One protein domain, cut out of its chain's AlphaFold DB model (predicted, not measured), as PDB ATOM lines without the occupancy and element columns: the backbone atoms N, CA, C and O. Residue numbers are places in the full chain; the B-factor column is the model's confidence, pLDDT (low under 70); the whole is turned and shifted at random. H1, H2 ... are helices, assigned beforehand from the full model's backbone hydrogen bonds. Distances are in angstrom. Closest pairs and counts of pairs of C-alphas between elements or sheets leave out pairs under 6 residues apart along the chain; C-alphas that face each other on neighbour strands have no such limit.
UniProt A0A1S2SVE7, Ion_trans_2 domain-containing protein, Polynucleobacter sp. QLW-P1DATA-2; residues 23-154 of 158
ATOM      1  N   LEU A  23      82.576 100.213  38.255       98.56
ATOM      2  CA  LEU A  23      82.732 101.656  38.441       98.56
ATOM      3  C   LEU A  23      84.180 102.045  38.757       98.56
ATOM      4  O   LEU A  23      84.675 103.031  38.206       98.56
ATOM      5  N   LEU A  24      84.863 101.271  39.601       98.50
ATOM      6  CA  LEU A  24      86.254 101.530  39.958       98.50
ATOM      7  C   LEU A  24      87.205 101.255  38.799       98.50
ATOM      8  O   LEU A  24      88.051 102.095  38.523       98.50
ATOM      9  N   LEU A  25      86.984 100.208  38.002       98.19
ATOM     10  CA  LEU A  25      87.770  99.996  36.783       98.19
ATOM     11  C   LEU A  25      87.594 101.133  35.761       98.19
ATOM     12  O   LEU A  25      88.562 101.524  35.100       98.19
ATOM     13  N   ILE A  26      86.389 101.707  35.638       98.50
ATOM     14  CA  ILE A  26      86.166 102.911  34.819       98.50
ATOM     15  C   ILE A  26      86.940 104.098  35.395       98.50
ATOM     16  O   ILE A  26      87.630 104.798  34.650       98.50
ATOM     17  N   PHE A  27      86.835 104.324  36.705       98.44
ATOM     18  CA  PHE A  27      87.584 105.372  37.392       98.44
ATOM     19  C   PHE A  27      89.093 105.217  37.156       98.44
ATOM     20  O   PHE A  27      89.731 106.176  36.708       98.44
ATOM     21  N   HIS A  28      89.640 104.011  37.342       98.38
ATOM     22  CA  HIS A  28      91.048 103.695  37.121       98.38
ATOM     23  C   HIS A  28      91.472 104.041  35.705       98.38
ATOM     24  O   HIS A  28      92.455 104.756  35.498       98.38
ATOM     25  N   ALA A  29      90.712 103.554  34.719       98.00
ATOM     26  CA  ALA A  29      91.008 103.734  33.307       98.00
ATOM     27  C   ALA A  29      90.997 105.219  32.924       98.00
ATOM     28  O   ALA A  29      91.919 105.685  32.250       98.00
ATOM     29  N   ILE A  30      89.999 105.977  33.387       98.44
ATOM     30  CA  ILE A  30      89.882 107.417  33.134       98.44
ATOM     31  C   ILE A  30      91.039 108.177  33.791       98.44
ATOM     32  O   ILE A  30      91.707 108.979  33.129       98.44
ATOM     33  N   TYR A  31      91.314 107.915  35.069       98.44
ATOM     34  CA  TYR A  31      92.396 108.567  35.804       98.44
ATOM     35  C   TYR A  31      93.751 108.305  35.131       98.44
ATOM     36  O   TYR A  31      94.487 109.239  34.794       98.44
ATOM     37  N   ASN A  32      94.056 107.035  34.852       97.94
ATOM     38  CA  ASN A  32      95.283 106.627  34.172       97.94
ATOM     39  C   ASN A  32      95.385 107.245  32.773       97.94
ATOM     40  O   ASN A  32      96.462 107.708  32.384       97.94
ATOM     41  N   TYR A  33      94.281 107.290  32.019       97.88
ATOM     42  CA  TYR A  33      94.237 107.940  30.711       97.88
ATOM     43  C   TYR A  33      94.634 109.414  30.814       97.88
ATOM     44  O   TYR A  33      95.488 109.866  30.053       97.88
ATOM     45  N   PHE A  34      94.089 110.169  31.770       98.50
ATOM     46  CA  PHE A  34      94.449 111.578  31.936       98.50
ATOM     47  C   PHE A  34      95.926 111.770  32.287       98.50
ATOM     48  O   PHE A  34      96.600 112.589  31.651       98.50
ATOM     49  N   VAL A  35      96.451 110.994  33.241       98.38
ATOM     50  CA  VAL A  35      97.856 111.102  33.666       98.38
ATOM     51  C   VAL A  35      98.808 110.721  32.529       98.38
ATOM     52  O   VAL A  35      99.752 111.456  32.228       98.38
ATOM     53  N   THR A  36      98.543 109.612  31.837       98.06
ATOM     54  CA  THR A  36      99.374 109.170  30.707       98.06
ATOM     55  C   THR A  36      99.256 110.103  29.503       98.06
ATOM     56  O   THR A  36     100.268 110.403  28.872       98.06
ATOM     57  N   ASN A  37      98.073 110.641  29.201       98.06
ATOM     58  CA  ASN A  37      97.880 111.628  28.135       98.06
ATOM     59  C   ASN A  37      98.661 112.920  28.415       98.06
ATOM     60  O   ASN A  37      99.319 113.456  27.518       98.06
ATOM     61  N   LEU A  38      98.645 113.400  29.664       98.06
ATOM     62  CA  LEU A  38      99.467 114.533  30.089       98.06
ATOM     63  C   LEU A  38     100.960 114.220  29.922       98.06
ATOM     64  O   LEU A  38     101.688 115.018  29.326       98.06
ATOM     65  N   TYR A  39     101.400 113.040  30.373       98.31
ATOM     66  CA  TYR A  39     102.784 112.596  30.207       98.31
ATOM     67  C   TYR A  39     103.203 112.591  28.738       98.31
ATOM     68  O   TYR A  39     104.228 113.178  28.397       98.31
ATOM     69  N   GLN A  40     102.416 111.981  27.850       96.94
ATOM     70  CA  GLN A  40     102.743 111.877  26.425       96.94
ATOM     71  C   GLN A  40     102.825 113.256  25.762       96.94
ATOM     72  O   GLN A  40     103.785 113.550  25.045       96.94
ATOM     73  N   LYS A  41     101.866 114.145  26.051       97.19
ATOM     74  CA  LYS A  41     101.848 115.507  25.498       97.19
ATOM     75  C   LYS A  41     103.063 116.326  25.934       97.19
ATOM     76  O   LYS A  41     103.729 116.930  25.090       97.19
ATOM     77  N   VAL A  42     103.367 116.346  27.233       97.56
ATOM     78  CA  VAL A  42     104.437 117.194  27.787       97.56
ATOM     79  C   VAL A  42     105.820 116.597  27.515       97.56
ATOM     80  O   VAL A  42     106.729 117.321  27.102       97.56
ATOM     81  N   SER A  43     105.986 115.276  27.660       96.75
ATOM     82  CA  SER A  43     107.266 114.609  27.384       96.75
ATOM     83  C   SER A  43     107.679 114.761  25.923       96.75
ATOM     84  O   SER A  43     108.852 115.023  25.665       96.75
ATOM     85  N   ARG A  44     106.738 114.707  24.967       95.56
ATOM     86  CA  ARG A  44     107.025 114.944  23.544       95.56
ATOM     87  C   ARG A  44     107.669 116.310  23.315       95.56
ATOM     88  O   ARG A  44     108.668 116.387  22.606       95.56
ATOM     89  N   LYS A  45     107.146 117.369  23.943       95.06
ATOM     90  CA  LYS A  45     107.733 118.717  23.857       95.06
ATOM     91  C   LYS A  45     109.161 118.735  24.410       95.06
ATOM     92  O   LYS A  45     110.070 119.188  23.725       95.06
ATOM     93  N   PHE A  46     109.380 118.185  25.606       94.75
ATOM     94  CA  PHE A  46     110.719 118.146  26.207       94.75
ATOM     95  C   PHE A  46     111.713 117.294  25.419       94.75
ATOM     96  O   PHE A  46     112.885 117.649  25.344       94.75
ATOM     97  N   ILE A  47     111.265 116.203  24.800       94.00
ATOM     98  CA  ILE A  47     112.113 115.355  23.959       94.00
ATOM     99  C   ILE A  47     112.528 116.091  22.682       94.00
ATOM    100  O   ILE A  47     113.707 116.061  22.339       94.00
ATOM    101  N   LEU A  48     111.598 116.787  22.015       92.31
ATOM    102  CA  LEU A  48     111.903 117.603  20.832       92.31
ATOM    103  C   LEU A  48     112.868 118.749  21.165       92.31
ATOM    104  O   LEU A  48     113.785 119.028  20.399       92.31
ATOM    105  N   GLU A  49     112.707 119.358  22.339       92.31
ATOM    106  CA  GLU A  49     113.617 120.380  22.872       92.31
ATOM    107  C   GLU A  49     114.902 119.789  23.497       92.31
ATOM    108  O   GLU A  49     115.704 120.534  24.056       92.31
ATOM    109  N   LYS A  50     115.106 118.461  23.438       88.75
ATOM    110  CA  LYS A  50     116.273 117.729  23.983       88.75
ATOM    111  C   LYS A  50     116.517 117.951  25.486       88.75
ATOM    112  O   LYS A  50     117.610 117.759  26.013       88.75
ATOM    113  N   LYS A  51     115.461 118.288  26.222       92.00
ATOM    114  CA  LYS A  51     115.449 118.598  27.658       92.00
ATOM    115  C   LYS A  51     115.338 117.338  28.527       92.00
ATOM    116  O   LYS A  51     114.389 117.183  29.294       92.00
ATOM    117  N   PHE A  52     116.333 116.448  28.459       92.50
ATOM    118  CA  PHE A  52     116.289 115.134  29.132       92.50
ATOM    119  C   PHE A  52     115.978 115.202  30.637       92.50
ATOM    120  O   PHE A  52     115.144 114.439  31.122       92.50
ATOM    121  N   ARG A  53     116.605 116.129  31.379       93.69
ATOM    122  CA  ARG A  53     116.362 116.288  32.828       93.69
ATOM    123  C   ARG A  53     114.889 116.583  33.134       93.69
ATOM    124  O   ARG A  53     114.337 116.002  34.059       93.69
ATOM    125  N   TYR A  54     114.238 117.425  32.330       94.62
ATOM    126  CA  TYR A  54     112.821 117.758  32.496       94.62
ATOM    127  C   TYR A  54     111.915 116.571  32.161       94.62
ATOM    128  O   TYR A  54     110.960 116.313  32.890       94.62
ATOM    129  N   THR A  55     112.239 115.802  31.115       95.12
ATOM    130  CA  THR A  55     111.531 114.549  30.810       95.12
ATOM    131  C   THR A  55     111.638 113.552  31.967       95.12
ATOM    132  O   THR A  55     110.653 112.901  32.305       95.12
ATOM    133  N   LEU A  56     112.808 113.463  32.609       96.50
ATOM    134  CA  LEU A  56     113.036 112.581  33.752       96.50
ATOM    135  C   LEU A  56     112.239 113.016  34.995       96.50
ATOM    136  O   LEU A  56     111.579 112.183  35.611       96.50
ATOM    137  N   PHE A  57     112.239 114.309  35.334       97.69
ATOM    138  CA  PHE A  57     111.413 114.831  36.431       97.69
ATOM    139  C   PHE A  57     109.918 114.604  36.183       97.69
ATOM    140  O   PHE A  57     109.207 114.151  37.079       97.69
ATOM    141  N   LEU A  58     109.453 114.853  34.955       97.81
ATOM    142  CA  LEU A  58     108.072 114.592  34.558       97.81
ATOM    143  C   LEU A  58     107.708 113.109  34.712       97.81
ATOM    144  O   LEU A  58     106.627 112.795  35.202       97.81
ATOM    145  N   PHE A  59     108.609 112.201  34.323       97.94
ATOM    146  CA  PHE A  59     108.408 110.763  34.488       97.94
ATOM    147  C   PHE A  59     108.201 110.383  35.949       97.94
ATOM    148  O   PHE A  59     107.200 109.737  36.246       97.94
ATOM    149  N   TYR A  60     109.078 110.805  36.861       97.94
ATOM    150  CA  TYR A  60     108.924 110.460  38.276       97.94
ATOM    151  C   TYR A  60     107.660 111.074  38.886       97.94
ATOM    152  O   TYR A  60     106.912 110.371  39.562       97.94
ATOM    153  N   GLY A  61     107.377 112.347  38.589       98.31
ATOM    154  CA  GLY A  61     106.187 113.026  39.105       98.31
ATOM    155  C   GLY A  61     104.883 112.369  38.645       98.31
ATOM    156  O   GLY A  61     104.011 112.079  39.459       98.31
ATOM    157  N   LEU A  62     104.755 112.067  37.350       98.19
ATOM    158  CA  LEU A  62     103.537 111.440  36.827       98.19
ATOM    159  C   LEU A  62     103.457 109.939  37.134       98.19
ATOM    160  O   LEU A  62     102.354 109.418  37.267       98.19
ATOM    161  N   SER A  63     104.589 109.253  37.329       98.19
ATOM    162  CA  SER A  63     104.595 107.874  37.845       98.19
ATOM    163  C   SER A  63     104.052 107.812  39.273       98.19
ATOM    164  O   SER A  63     103.278 106.914  39.592       98.19
ATOM    165  N   PHE A  64     104.404 108.787  40.119       98.06
ATOM    166  CA  PHE A  64     103.834 108.901  41.461       98.06
ATOM    167  C   PHE A  64     102.317 109.127  41.411       98.06
ATOM    168  O   PHE A  64     101.578 108.441  42.110       98.06
ATOM    169  N   LEU A  65     101.838 110.017  40.531       98.06
ATOM    170  CA  LEU A  65     100.396 110.224  40.352       98.06
ATOM    171  C   LEU A  65      99.680 108.970  39.846       98.06
ATOM    172  O   LEU A  65      98.578 108.700  40.316       98.06
ATOM    173  N   LEU A  66     100.288 108.202  38.934       97.44
ATOM    174  CA  LEU A  66      99.739 106.924  38.476       97.44
ATOM    175  C   LEU A  66      99.551 105.949  39.634       97.44
ATOM    176  O   LEU A  66      98.452 105.438  39.812       97.44
ATOM    177  N   VAL A  67     100.586 105.734  40.449       97.00
ATOM    178  CA  VAL A  67     100.487 104.841  41.614       97.00
ATOM    179  C   VAL A  67      99.488 105.376  42.650       97.00
ATOM    180  O   VAL A  67      98.815 104.593  43.314       97.00
ATOM    181  N   GLY A  68      99.322 106.699  42.742       97.88
ATOM    182  CA  GLY A  68      98.329 107.338  43.609       97.88
ATOM    183  C   GLY A  68      96.870 106.959  43.313       97.88
ATOM    184  O   GLY A  68      96.047 107.035  44.224       97.88
ATOM    185  N   SER A  69      96.548 106.495  42.098       97.94
ATOM    186  CA  SER A  69      95.203 105.980  41.773       97.94
ATOM    187  C   SER A  69      94.783 104.823  42.684       97.94
ATOM    188  O   SER A  69      93.663 104.819  43.179       97.94
ATOM    189  N   HIS A  70      95.711 103.918  43.014       98.38
ATOM    190  CA  HIS A  70      95.448 102.780  43.897       98.38
ATOM    191  C   HIS A  70      95.041 103.217  45.302       98.38
ATOM    192  O   HIS A  70      94.132 102.645  45.893       98.38
ATOM    193  N   LEU A  71      95.681 104.265  45.836       98.12
ATOM    194  CA  LEU A  71      95.279 104.817  47.128       98.12
ATOM    195  C   LEU A  71      93.853 105.365  47.051       98.12
ATOM    196  O   LEU A  71      93.056 105.083  47.939       98.12
ATOM    197  N   ALA A  72      93.511 106.092  45.983       98.31
ATOM    198  CA  ALA A  72      92.159 106.611  45.800       98.31
ATOM    199  C   ALA A  72      91.111 105.483  45.769       98.31
ATOM    200  O   ALA A  72      90.095 105.594  46.449       98.31
ATOM    201  N   GLU A  73      91.375 104.381  45.068       98.56
ATOM    202  CA  GLU A  73      90.464 103.226  45.023       98.56
ATOM    203  C   GLU A  73      90.317 102.534  46.374       98.56
ATOM    204  O   GLU A  73      89.199 102.222  46.779       98.56
ATOM    205  N   ILE A  74      91.413 102.376  47.121       98.56
ATOM    206  CA  ILE A  74      91.377 101.850  48.492       98.56
ATOM    207  C   ILE A  74      90.500 102.734  49.388       98.56
ATOM    208  O   ILE A  74      89.682 102.221  50.154       98.56
ATOM    209  N   PHE A  75      90.625 104.060  49.275       98.38
ATOM    210  CA  PHE A  75      89.768 104.993  50.010       98.38
ATOM    211  C   PHE A  75      88.303 104.900  49.572       98.38
ATOM    212  O   PHE A  75      87.424 104.921  50.433       98.38
ATOM    213  N   ILE A  76      88.021 104.772  48.271       98.62
ATOM    214  CA  ILE A  76      86.649 104.635  47.761       98.62
ATOM    215  C   ILE A  76      86.023 103.324  48.251       98.62
ATOM    216  O   ILE A  76      84.891 103.346  48.738       98.62
ATOM    217  N   TRP A  77      86.751 102.206  48.199       98.31
ATOM    218  CA  TRP A  77      86.300 100.934  48.763       98.31
ATOM    219  C   TRP A  77      86.046 101.038  50.265       98.31
ATOM    220  O   TRP A  77      84.955 100.699  50.719       98.31
ATOM    221  N   GLY A  78      87.011 101.552  51.033       98.31
ATOM    222  CA  GLY A  78      86.875 101.707  52.482       98.31
ATOM    223  C   GLY A  78      85.687 102.587  52.872       98.31
ATOM    224  O   GLY A  78      84.877 102.200  53.714       98.31
ATOM    225  N   ALA A  79      85.517 103.729  52.203       98.50
ATOM    226  CA  ALA A  79      84.362 104.599  52.403       98.50
ATOM    227  C   ALA A  79      83.050 103.889  52.054       98.50
ATOM    228  O   ALA A  79      82.088 103.966  52.814       98.50
ATOM    229  N   THR A  80      83.017 103.157  50.944       98.31
ATOM    230  CA  THR A  80      81.830 102.418  50.504       98.31
ATOM    231  C   THR A  80      81.431 101.331  51.504       98.31
ATOM    232  O   THR A  80      80.253 101.209  51.840       98.31
ATOM    233  N   LEU A  81      82.394 100.578  52.038       98.19
ATOM    234  CA  LEU A  81      82.154  99.557  53.065       98.19
ATOM    235  C   LEU A  81      81.653 100.158  54.386       98.19
ATOM    236  O   LEU A  81      80.777  99.585  55.030       98.19
ATOM    237  N   PHE A  82      82.172 101.323  54.773       98.31
ATOM    238  CA  PHE A  82      81.721 102.031  55.970       98.31
ATOM    239  C   PHE A  82      80.300 102.589  55.809       98.31
ATOM    240  O   PHE A  82      79.421 102.299  56.618       98.31
ATOM    241  N   TYR A  83      80.035 103.345  54.739       98.19
ATOM    242  CA  TYR A  83      78.727 103.980  54.523       98.19
ATOM    243  C   TYR A  83      77.606 102.984  54.205       98.19
ATOM    244  O   TYR A  83      76.440 103.290  54.443       98.19
ATOM    245  N   SER A  84      77.938 101.789  53.706       96.56
ATOM    246  CA  SER A  84      76.978 100.686  53.548       96.56
ATOM    247  C   SER A  84      76.690  99.932  54.853       96.56
ATOM    248  O   SER A  84      75.834  99.051  54.868       96.56
ATOM    249  N   GLY A  85      77.382 100.262  55.951       96.44
ATOM    250  CA  GLY A  85      77.239  99.582  57.239       96.44
ATOM    251  C   GLY A  85      77.842  98.176  57.275       96.44
ATOM    252  O   GLY A  85      77.601  97.440  58.230       96.44
ATOM    253  N   LEU A  86      78.621  97.791  56.256       95.94
ATOM    254  CA  LEU A  86      79.270  96.478  56.174       95.94
ATOM    255  C   LEU A  86      80.482  96.367  57.097       95.94
ATOM    256  O   LEU A  86      80.799  95.274  57.559       95.94
ATOM    257  N   VAL A  87      81.151  97.491  57.369       96.69
ATOM    258  CA  VAL A  87      82.233  97.581  58.352       96.69
ATOM    259  C   VAL A  87      81.945  98.752  59.303       96.69
ATOM    260  O   VAL A  87      81.808  99.879  58.829       96.69
ATOM    261  N   PRO A  88      81.865  98.531  60.632       91.94
ATOM    262  CA  PRO A  88      81.396  99.558  61.571       91.94
ATOM    263  C   PRO A  88      82.297 100.787  61.713       91.94
ATOM    264  O   PRO A  88      81.799 101.875  61.984       91.94
ATOM    265  N   ASN A  89      83.616 100.622  61.569       95.50
ATOM    266  CA  ASN A  89      84.593 101.686  61.800       95.50
ATOM    267  C   ASN A  89      85.291 102.072  60.491       95.50
ATOM    268  O   ASN A  89      85.698 101.206  59.717       95.50
ATOM    269  N   PHE A  90      85.445 103.372  60.242       95.62
ATOM    270  CA  PHE A  90      85.977 103.890  58.977       95.62
ATOM    271  C   PHE A  90      87.456 103.541  58.747       95.62
ATOM    272  O   PHE A  90      87.844 103.139  57.651       95.62
ATOM    273  N   ASP A  91      88.276 103.649  59.790       95.81
ATOM    274  CA  ASP A  91      89.685 103.245  59.786       95.81
ATOM    275  C   ASP A  91      89.832 101.743  59.508       95.81
ATOM    276  O   ASP A  91      90.636 101.337  58.665       95.81
ATOM    277  N   GLN A  92      88.989 100.928  60.143       96.44
ATOM    278  CA  GLN A  92      88.936  99.492  59.915       96.44
ATOM    279  C   GLN A  92      88.509  99.157  58.482       96.44
ATOM    280  O   GLN A  92      89.085  98.258  57.875       96.44
ATOM    281  N   ALA A  93      87.536  99.887  57.932       97.75
ATOM    282  CA  ALA A  93      87.034  99.687  56.576       97.75
ATOM    283  C   ALA A  93      88.102  99.995  55.518       97.75
ATOM    284  O   ALA A  93      88.303  99.196  54.604       97.75
ATOM    285  N   ILE A  94      88.830 101.110  55.667       97.75
ATOM    286  CA  ILE A  94      89.957 101.450  54.785       97.75
ATOM    287  C   ILE A  94      91.081 100.429  54.931       97.75
ATOM    288  O   ILE A  94      91.630  99.987  53.924       97.75
ATOM    289  N   PHE A  95      91.424 100.036  56.162       97.12
ATOM    290  CA  PHE A  95      92.493  99.066  56.383       97.12
ATOM    291  C   PHE A  95      92.139  97.698  55.788       97.12
ATOM    292  O   PHE A  95      92.963  97.099  55.103       97.12
ATOM    293  N   PHE A  96      90.893  97.243  55.950       97.94
ATOM    294  CA  PHE A  96      90.381  96.032  55.307       97.94
ATOM    295  C   PHE A  96      90.405  96.122  53.781       97.94
ATOM    296  O   PHE A  96      90.956  95.231  53.132       97.94
ATOM    297  N   ALA A  97      89.870  97.206  53.211       98.00
ATOM    298  CA  ALA A  97      89.884  97.436  51.771       98.00
ATOM    299  C   ALA A  97      91.314  97.425  51.222       98.00
ATOM    300  O   ALA A  97      91.592  96.715  50.262       98.00
ATOM    301  N   GLY A  98      92.234  98.143  51.870       98.00
ATOM    302  CA  GLY A  98      93.646  98.181  51.501       98.00
ATOM    303  C   GLY A  98      94.293  96.802  51.549       98.00
ATOM    304  O   GLY A  98      94.866  96.365  50.555       98.00
ATOM    305  N   SER A  99      94.140  96.085  52.664       97.81
ATOM    306  CA  SER A  99      94.676  94.731  52.837       97.81
ATOM    307  C   SER A  99      94.170  93.743  51.785       97.81
ATOM    308  O   SER A  99      94.955  92.927  51.293       97.81
ATOM    309  N   ALA A 100      92.880  93.798  51.443       97.50
ATOM    310  CA  ALA A 100      92.297  92.964  50.395       97.50
ATOM    311  C   ALA A 100      92.808  93.378  49.003       97.50
ATOM    312  O   ALA A 100      93.295  92.533  48.255       97.50
ATOM    313  N   TYR A 101      92.780  94.677  48.694       98.38
ATOM    314  CA  TYR A 101      93.155  95.249  47.397       98.38
ATOM    315  C   TYR A 101      94.615  94.970  47.035       98.38
ATOM    316  O   TYR A 101      94.933  94.628  45.898       98.38
ATOM    317  N   THR A 102      95.524  95.070  48.008       97.12
ATOM    318  CA  THR A 102      96.953  94.777  47.812       97.12
ATOM    319  C   THR A 102      97.305  93.313  48.060       97.12
ATOM    320  O   THR A 102      98.486  92.987  48.176       97.12
ATOM    321  N   THR A 103      96.300  92.444  48.220       94.94
ATOM    322  CA  THR A 103      96.444  91.007  48.506       94.94
ATOM    323  C   THR A 103      97.342  90.689  49.707       94.94
ATOM    324  O   THR A 103      97.907  89.602  49.795       94.94
ATOM    325  N   VAL A 104      97.495  91.636  50.638       94.81
ATOM    326  CA  VAL A 104      98.229  91.425  51.898       94.81
ATOM    327  C   VAL A 104      97.444  90.467  52.790       94.81
ATOM    328  O   VAL A 104      98.028  89.699  53.550       94.81
ATOM    329  N   GLY A 105      96.118  90.486  52.650       85.12
ATOM    330  CA  GLY A 105      95.210  89.735  53.494       85.12
ATOM    331  C   GLY A 105      94.917  90.505  54.772       85.12
ATOM    332  O   GLY A 105      95.763  91.206  55.332       85.12
ATOM    333  N   TYR A 106      93.673  90.404  55.214       81.94
ATOM    334  CA  TYR A 106      93.231  91.002  56.458       81.94
ATOM    335  C   TYR A 106      93.054  89.881  57.485       81.94
ATOM    336  O   TYR A 106      92.429  88.864  57.192       81.94
ATOM    337  N   GLY A 107      93.663  90.029  58.663       80.44
ATOM    338  CA  GLY A 107      93.821  88.922  59.617       80.44
ATOM    339  C   GLY A 107      92.515  88.366  60.200       80.44
ATOM    340  O   GLY A 107      92.510  87.242  60.695       80.44
ATOM    341  N   THR A 108      91.416  89.121  60.151       85.81
ATOM    342  CA  THR A 108      90.112  88.732  60.715       85.81
ATOM    343  C   THR A 108      88.964  89.246  59.856       85.81
ATOM    344  O   THR A 108      88.880  90.435  59.611       85.81
ATOM    345  N   MET A 109      88.030  88.407  59.418       90.00
ATOM    346  CA  MET A 109      86.974  88.875  58.511       90.00
ATOM    347  C   MET A 109      85.998  89.848  59.209       90.00
ATOM    348  O   MET A 109      85.314  89.417  60.138       90.00
ATOM    349  N   PRO A 110      85.914  91.140  58.811       93.25
ATOM    350  CA  PRO A 110      85.050  92.113  59.481       93.25
ATOM    351  C   PRO A 110      83.643  92.185  58.871       93.25
ATOM    352  O   PRO A 110      82.784  92.873  59.417       93.25
ATOM    353  N   LEU A 111      83.421  91.522  57.731       93.75
ATOM    354  CA  LEU A 111      82.156  91.549  57.007       93.75
ATOM    355  C   LEU A 111      81.122  90.603  57.644       93.75
ATOM    356  O   LEU A 111      81.486  89.572  58.213       93.75
ATOM    357  N   PRO A 112      79.822  90.928  57.546       93.50
ATOM    358  CA  PRO A 112      78.757  90.038  57.987       93.50
ATOM    359  C   PRO A 112      78.639  88.801  57.083       93.50
ATOM    360  O   PRO A 112      79.058  88.801  55.925       93.50
ATOM    361  N   ALA A 113      77.988  87.752  57.593       91.31
ATOM    362  CA  ALA A 113      77.754  86.525  56.834       91.31
ATOM    363  C   ALA A 113      77.065  86.807  55.483       91.31
ATOM    364  O   ALA A 113      76.099  87.570  55.402       91.31
ATOM    365  N   GLY A 114      77.557  86.165  54.424       91.75
ATOM    366  CA  GLY A 114      77.068  86.337  53.056       91.75
ATOM    367  C   GLY A 114      77.707  87.500  52.293       91.75
ATOM    368  O   GLY A 114      77.305  87.753  51.160       91.75
ATOM    369  N   TRP A 115      78.691  88.195  52.868       95.38
ATOM    370  CA  TRP A 115      79.413  89.286  52.200       95.38
ATOM    371  C   TRP A 115      80.890  88.977  51.938       95.38
ATOM    372  O   TRP A 115      81.595  89.806  51.363       95.38
ATOM    373  N   ASP A 116      81.354  87.771  52.276       93.44
ATOM    374  CA  ASP A 116      82.770  87.410  52.203       93.44
ATOM    375  C   ASP A 116      83.364  87.494  50.793       93.44
ATOM    376  O   ASP A 116      84.545  87.813  50.623       93.44
ATOM    377  N   LEU A 117      82.530  87.296  49.767       93.94
ATOM    378  CA  LEU A 117      82.908  87.480  48.365       93.94
ATOM    379  C   LEU A 117      83.457  88.883  48.062       93.94
ATOM    380  O   LEU A 117      84.296  89.009  47.170       93.94
ATOM    381  N   LEU A 118      83.056  89.926  48.800       96.38
ATOM    382  CA  LEU A 118      83.587  91.272  48.572       96.38
ATOM    383  C   LEU A 118      85.101  91.342  48.760       96.38
ATOM    384  O   LEU A 118      85.756  92.052  48.007       96.38
ATOM    385  N   MET A 119      85.680  90.579  49.693       95.75
ATOM    386  CA  MET A 119      87.139  90.538  49.851       95.75
ATOM    387  C   MET A 119      87.824  90.067  48.562       95.75
ATOM    388  O   MET A 119      88.835  90.633  48.150       95.75
ATOM    389  N   VAL A 120      87.250  89.056  47.905       95.56
ATOM    390  CA  VAL A 120      87.761  88.518  46.637       95.56
ATOM    391  C   VAL A 120      87.581  89.529  45.506       95.56
ATOM    392  O   VAL A 120      88.485  89.699  44.692       95.56
ATOM    393  N   VAL A 121      86.443  90.227  45.466       97.81
ATOM    394  CA  VAL A 121      86.177  91.272  44.465       97.81
ATOM    395  C   VAL A 121      87.156  92.438  44.606       97.81
ATOM    396  O   VAL A 121      87.726  92.860  43.605       97.81
ATOM    397  N   ILE A 122      87.407  92.911  45.830       98.31
ATOM    398  CA  ILE A 122      88.373  93.986  46.107       98.31
ATOM    399  C   ILE A 122      89.791  93.557  45.698       98.31
ATOM    400  O   ILE A 122      90.528  94.335  45.094       98.31
ATOM    401  N   ALA A 123      90.176  92.309  45.984       98.25
ATOM    402  CA  ALA A 123      91.471  91.770  45.573       98.25
ATOM    403  C   ALA A 123      91.612  91.669  44.042       98.25
ATOM    404  O   ALA A 123      92.667  91.989  43.492       98.25
ATOM    405  N   LEU A 124      90.553  91.238  43.345       98.19
ATOM    406  CA  LEU A 124      90.522  91.181  41.883       98.19
ATOM    407  C   LEU A 124      90.646  92.579  41.268       98.19
ATOM    408  O   LEU A 124      91.418  92.752  40.325       98.19
ATOM    409  N   ASP A 125      89.915  93.553  41.811       98.44
ATOM    410  CA  ASP A 125      89.982  94.956  41.401       98.44
ATOM    411  C   ASP A 125      91.423  95.471  41.465       98.44
ATOM    412  O   ASP A 125      92.011  95.843  40.447       98.44
ATOM    413  N   GLY A 126      92.055  95.336  42.638       98.31
ATOM    414  CA  GLY A 126      93.436  95.755  42.834       98.31
ATOM    415  C   GLY A 126      94.417  95.059  41.901       98.31
ATOM    416  O   GLY A 126      95.256  95.720  41.286       98.31
ATOM    417  N   MET A 127      94.293  93.744  41.709       97.75
ATOM    418  CA  MET A 127      95.168  92.996  40.800       97.75
ATOM    419  C   MET A 127      95.077  93.499  39.351       97.75
ATOM    420  O   MET A 127      96.111  93.704  38.702       97.75
ATOM    421  N   VAL A 128      93.861  93.723  38.843       98.12
ATOM    422  CA  VAL A 128      93.644  94.246  37.483       98.12
ATOM    423  C   VAL A 128      94.170  95.676  37.372       98.12
ATOM    424  O   VAL A 128      94.911  95.987  36.431       98.12
ATOM    425  N   ALA A 129      93.854  96.525  38.350       98.31
ATOM    426  CA  ALA A 129      94.311  97.904  38.400       98.31
ATOM    427  C   ALA A 129      95.848  97.984  38.404       98.31
ATOM    428  O   ALA A 129      96.430  98.744  37.619       98.31
ATOM    429  N   PHE A 130      96.532  97.190  39.240       97.94
ATOM    430  CA  PHE A 130      98.000  97.140  39.288       97.94
ATOM    431  C   PHE A 130      98.588  96.700  37.949       97.94
ATOM    432  O   PHE A 130      99.522  97.337  37.454       97.94
ATOM    433  N   GLY A 131      98.026  95.655  37.332       97.94
ATOM    434  CA  GLY A 131      98.441  95.199  36.005       97.94
ATOM    435  C   GLY A 131      98.377  96.322  34.966       97.94
ATOM    436  O   GLY A 131      99.331  96.537  34.212       97.94
ATOM    437  N   TRP A 132      97.298  97.105  34.984       97.69
ATOM    438  CA  TRP A 132      97.130  98.256  34.098       97.69
ATOM    439  C   TRP A 132      98.187  99.341  34.347       97.69
ATOM    440  O   TRP A 132      98.851  99.804  33.410       97.69
ATOM    441  N   THR A 133      98.394  99.721  35.609       98.06
ATOM    442  CA  THR A 133      99.373 100.748  35.993       98.06
ATOM    443  C   THR A 133     100.797 100.336  35.613       98.06
ATOM    444  O   THR A 133     101.552 101.154  35.081       98.06
ATOM    445  N   ILE A 134     101.164  99.064  35.800       98.19
ATOM    446  CA  ILE A 134     102.478  98.526  35.413       98.19
ATOM    447  C   ILE A 134     102.709  98.675  33.905       98.19
ATOM    448  O   ILE A 134     103.776  99.134  33.486       98.19
ATOM    449  N   VAL A 135     101.711  98.340  33.078       98.19
ATOM    450  CA  VAL A 135     101.805  98.503  31.617       98.19
ATOM    451  C   VAL A 135     101.995  99.976  31.238       98.19
ATOM    452  O   VAL A 135     102.846 100.296  30.400       98.19
ATOM    453  N   ASN A 136     101.269 100.889  31.885       98.19
ATOM    454  CA  ASN A 136     101.415 102.328  31.663       98.19
ATOM    455  C   ASN A 136     102.813 102.834  32.046       98.19
ATOM    456  O   ASN A 136     103.451 103.535  31.253       98.19
ATOM    457  N   LEU A 137     103.332 102.425  33.204       98.19
ATOM    458  CA  LEU A 137     104.687 102.764  33.647       98.19
ATOM    459  C   LEU A 137     105.750 102.221  32.687       98.19
ATOM    460  O   LEU A 137     106.671 102.951  32.315       98.19
ATOM    461  N   ALA A 138     105.596 100.985  32.207       98.06
ATOM    462  CA  ALA A 138     106.497 100.402  31.214       98.06
ATOM    463  C   ALA A 138     106.492 101.204  29.897       98.06
ATOM    464  O   ALA A 138     107.551 101.475  29.319       98.06
ATOM    465  N   ASN A 139     105.318 101.652  29.437       97.31
ATOM    466  CA  ASN A 139     105.194 102.536  28.272       97.31
ATOM    467  C   ASN A 139     105.884 103.893  28.497       97.31
ATOM    468  O   ASN A 139     106.592 104.399  27.617       97.31
ATOM    469  N   MET A 140     105.741 104.470  29.691       97.38
ATOM    470  CA  MET A 140     106.425 105.709  30.059       97.38
ATOM    471  C   MET A 140     107.947 105.530  30.118       97.38
ATOM    472  O   MET A 140     108.683 106.376  29.603       97.38
ATOM    473  N   GLN A 141     108.432 104.405  30.647       97.00
ATOM    474  CA  GLN A 141     109.858 104.084  30.714       97.00
ATOM    475  C   GLN A 141     110.486 103.956  29.314       97.00
ATOM    476  O   GLN A 141     111.587 104.466  29.079       97.00
ATOM    477  N   ARG A 142     109.777 103.365  28.341       96.06
ATOM    478  CA  ARG A 142     110.217 103.339  26.927       96.06
ATOM    479  C   ARG A 142     110.465 104.748  26.379       96.06
ATOM    480  O   ARG A 142     111.460 104.973  25.692       96.06
ATOM    481  N   THR A 143     109.617 105.708  26.749       94.75
ATOM    482  CA  THR A 143     109.763 107.119  26.354       94.75
ATOM    483  C   THR A 143     111.052 107.737  26.916       94.75
ATOM    484  O   THR A 143     111.765 108.442  26.199       94.75
ATOM    485  N   ILE A 144     111.430 107.401  28.156       95.81
ATOM    486  CA  ILE A 144     112.703 107.834  28.761       95.81
ATOM    487  C   ILE A 144     113.915 107.239  28.046       95.81
ATOM    488  O   ILE A 144     114.908 107.940  27.827       95.81
ATOM    489  N   HIS A 145     113.851 105.972  27.634       93.62
ATOM    490  CA  HIS A 145     114.937 105.354  26.872       93.62
ATOM    491  C   HIS A 145     115.179 106.062  25.531       93.62
ATOM    492  O   HIS A 145     116.335 106.295  25.170       93.62
ATOM    493  N   VAL A 146     114.112 106.460  24.830       91.06
ATOM    494  CA  VAL A 146     114.207 107.262  23.599       91.06
ATOM    495  C   VAL A 146     114.801 108.641  23.893       91.06
ATOM    496  O   VAL A 146     115.777 109.032  23.251       91.06
ATOM    497  N   ALA A 147     114.286 109.339  24.910       91.88
ATOM    498  CA  ALA A 147     114.787 110.653  25.320       91.88
ATOM    499  C   ALA A 147     116.296 110.632  25.625       91.88
ATOM    500  O   ALA A 147     117.035 111.525  25.212       91.88
ATOM    501  N   ARG A 148     116.773 109.582  26.307       91.31
ATOM    502  CA  ARG A 148     118.194 109.411  26.646       91.31
ATOM    503  C   ARG A 148     119.071 109.196  25.413       91.31
ATOM    504  O   ARG A 148     120.191 109.696  25.386       91.31
ATOM    505  N   ARG A 149     118.597 108.434  24.419       89.75
ATOM    506  CA  ARG A 149     119.345 108.193  23.171       89.75
ATOM    507  C   ARG A 149     119.522 109.489  22.381       89.75
ATOM    508  O   ARG A 149     120.645 109.797  21.999       89.75
ATOM    509  N   LEU A 150     118.449 110.266  22.236       88.38
ATOM    510  CA  LEU A 150     118.472 111.558  21.538       88.38
ATOM    511  C   LEU A 150     119.340 112.604  22.250       88.38
ATOM    512  O   LEU A 150     119.985 113.414  21.602       88.38
ATOM    513  N   ALA A 151     119.405 112.577  23.582       85.31
ATOM    514  CA  ALA A 151     120.285 113.479  24.323       85.31
ATOM    515  C   ALA A 151     121.780 113.123  24.180       85.31
ATOM    516  O   ALA A 151     122.635 113.992  24.322       85.31
ATOM    517  N   LYS A 152     122.111 111.849  23.917       81.94
ATOM    518  CA  LYS A 152     123.498 111.378  23.760       81.94
ATOM    519  C   LYS A 152     124.066 111.573  22.354       81.94
ATOM    520  O   LYS A 152     125.276 111.721  22.240       81.94
ATOM    521  N   SER A 153     123.237 111.552  21.307       74.81
ATOM    522  CA  SER A 153     123.704 111.676  19.913       74.81
ATOM    523  C   SER A 153     124.360 113.024  19.597       74.81
ATOM    524  O   SER A 153     125.113 113.112  18.636       74.81
ATOM    525  N   ASP A 154     124.119 114.042  20.424       60.69
ATOM    526  CA  ASP A 154     124.489 115.433  20.141       60.69
ATOM    527  C   ASP A 154     125.613 115.969  21.049       60.69
ATOM    528  O   ASP A 154     125.800 117.176  21.158       60.69
TER     529      ASP A 154
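What this domain is: This is residues 23 to 154 of the 158 residues of the protein "Ion_trans_2 domain-containing protein" of Polynucleobacter sp. QLW-P1DATA-2 (UniProt A0A1S2SVE7). Three long helices, H1, H2 and H4, lie side by side as an up-and-down bundle, each running against the one before it, and make a rod. Short H3 packs steeply on the later part of H2 and the early part of H4. The printed part has 132 residues with four named helices, H1 to H4 in order, and no named strand: all helix, loose, radius of gyration of the C-alphas 18.8 A, spans 66 by 21 by 21 A.

How they stand to each other: H1, residues 23 to 48, and H2, residues 52 to 83, form a hairpin at a shallow tilt of 10 degrees; their closest C-alphas, Ser 43 and Thr 55, are 5.5 A apart. H3, residues 90 to 101, touches residues 74 to 82 of H2, closest at C-alphas Gly 78 and Ile 94, 3.9 A. H4, residues 117 to 152, touches H1, closest at C-alphas Ile 47 and Ala 147, 5.6 A. H1 and H3 are apart. Every O i to N i+4 pair is within hydrogen-bond range in H3 and H4; H1 has 21 of 22, H2 26 of 28.

Where its parts are: H1 begins at C-alpha 23 (82.732, 101.656, 38.441). H2 spans 46.7 A; H4 spans 53.1 A, ending at C-alpha 152 (123.498, 111.378, 23.760).

The domain as a whole: The printed part has no cut. The link from H3 to H4 is long; residue 154 is under pLDDT 70.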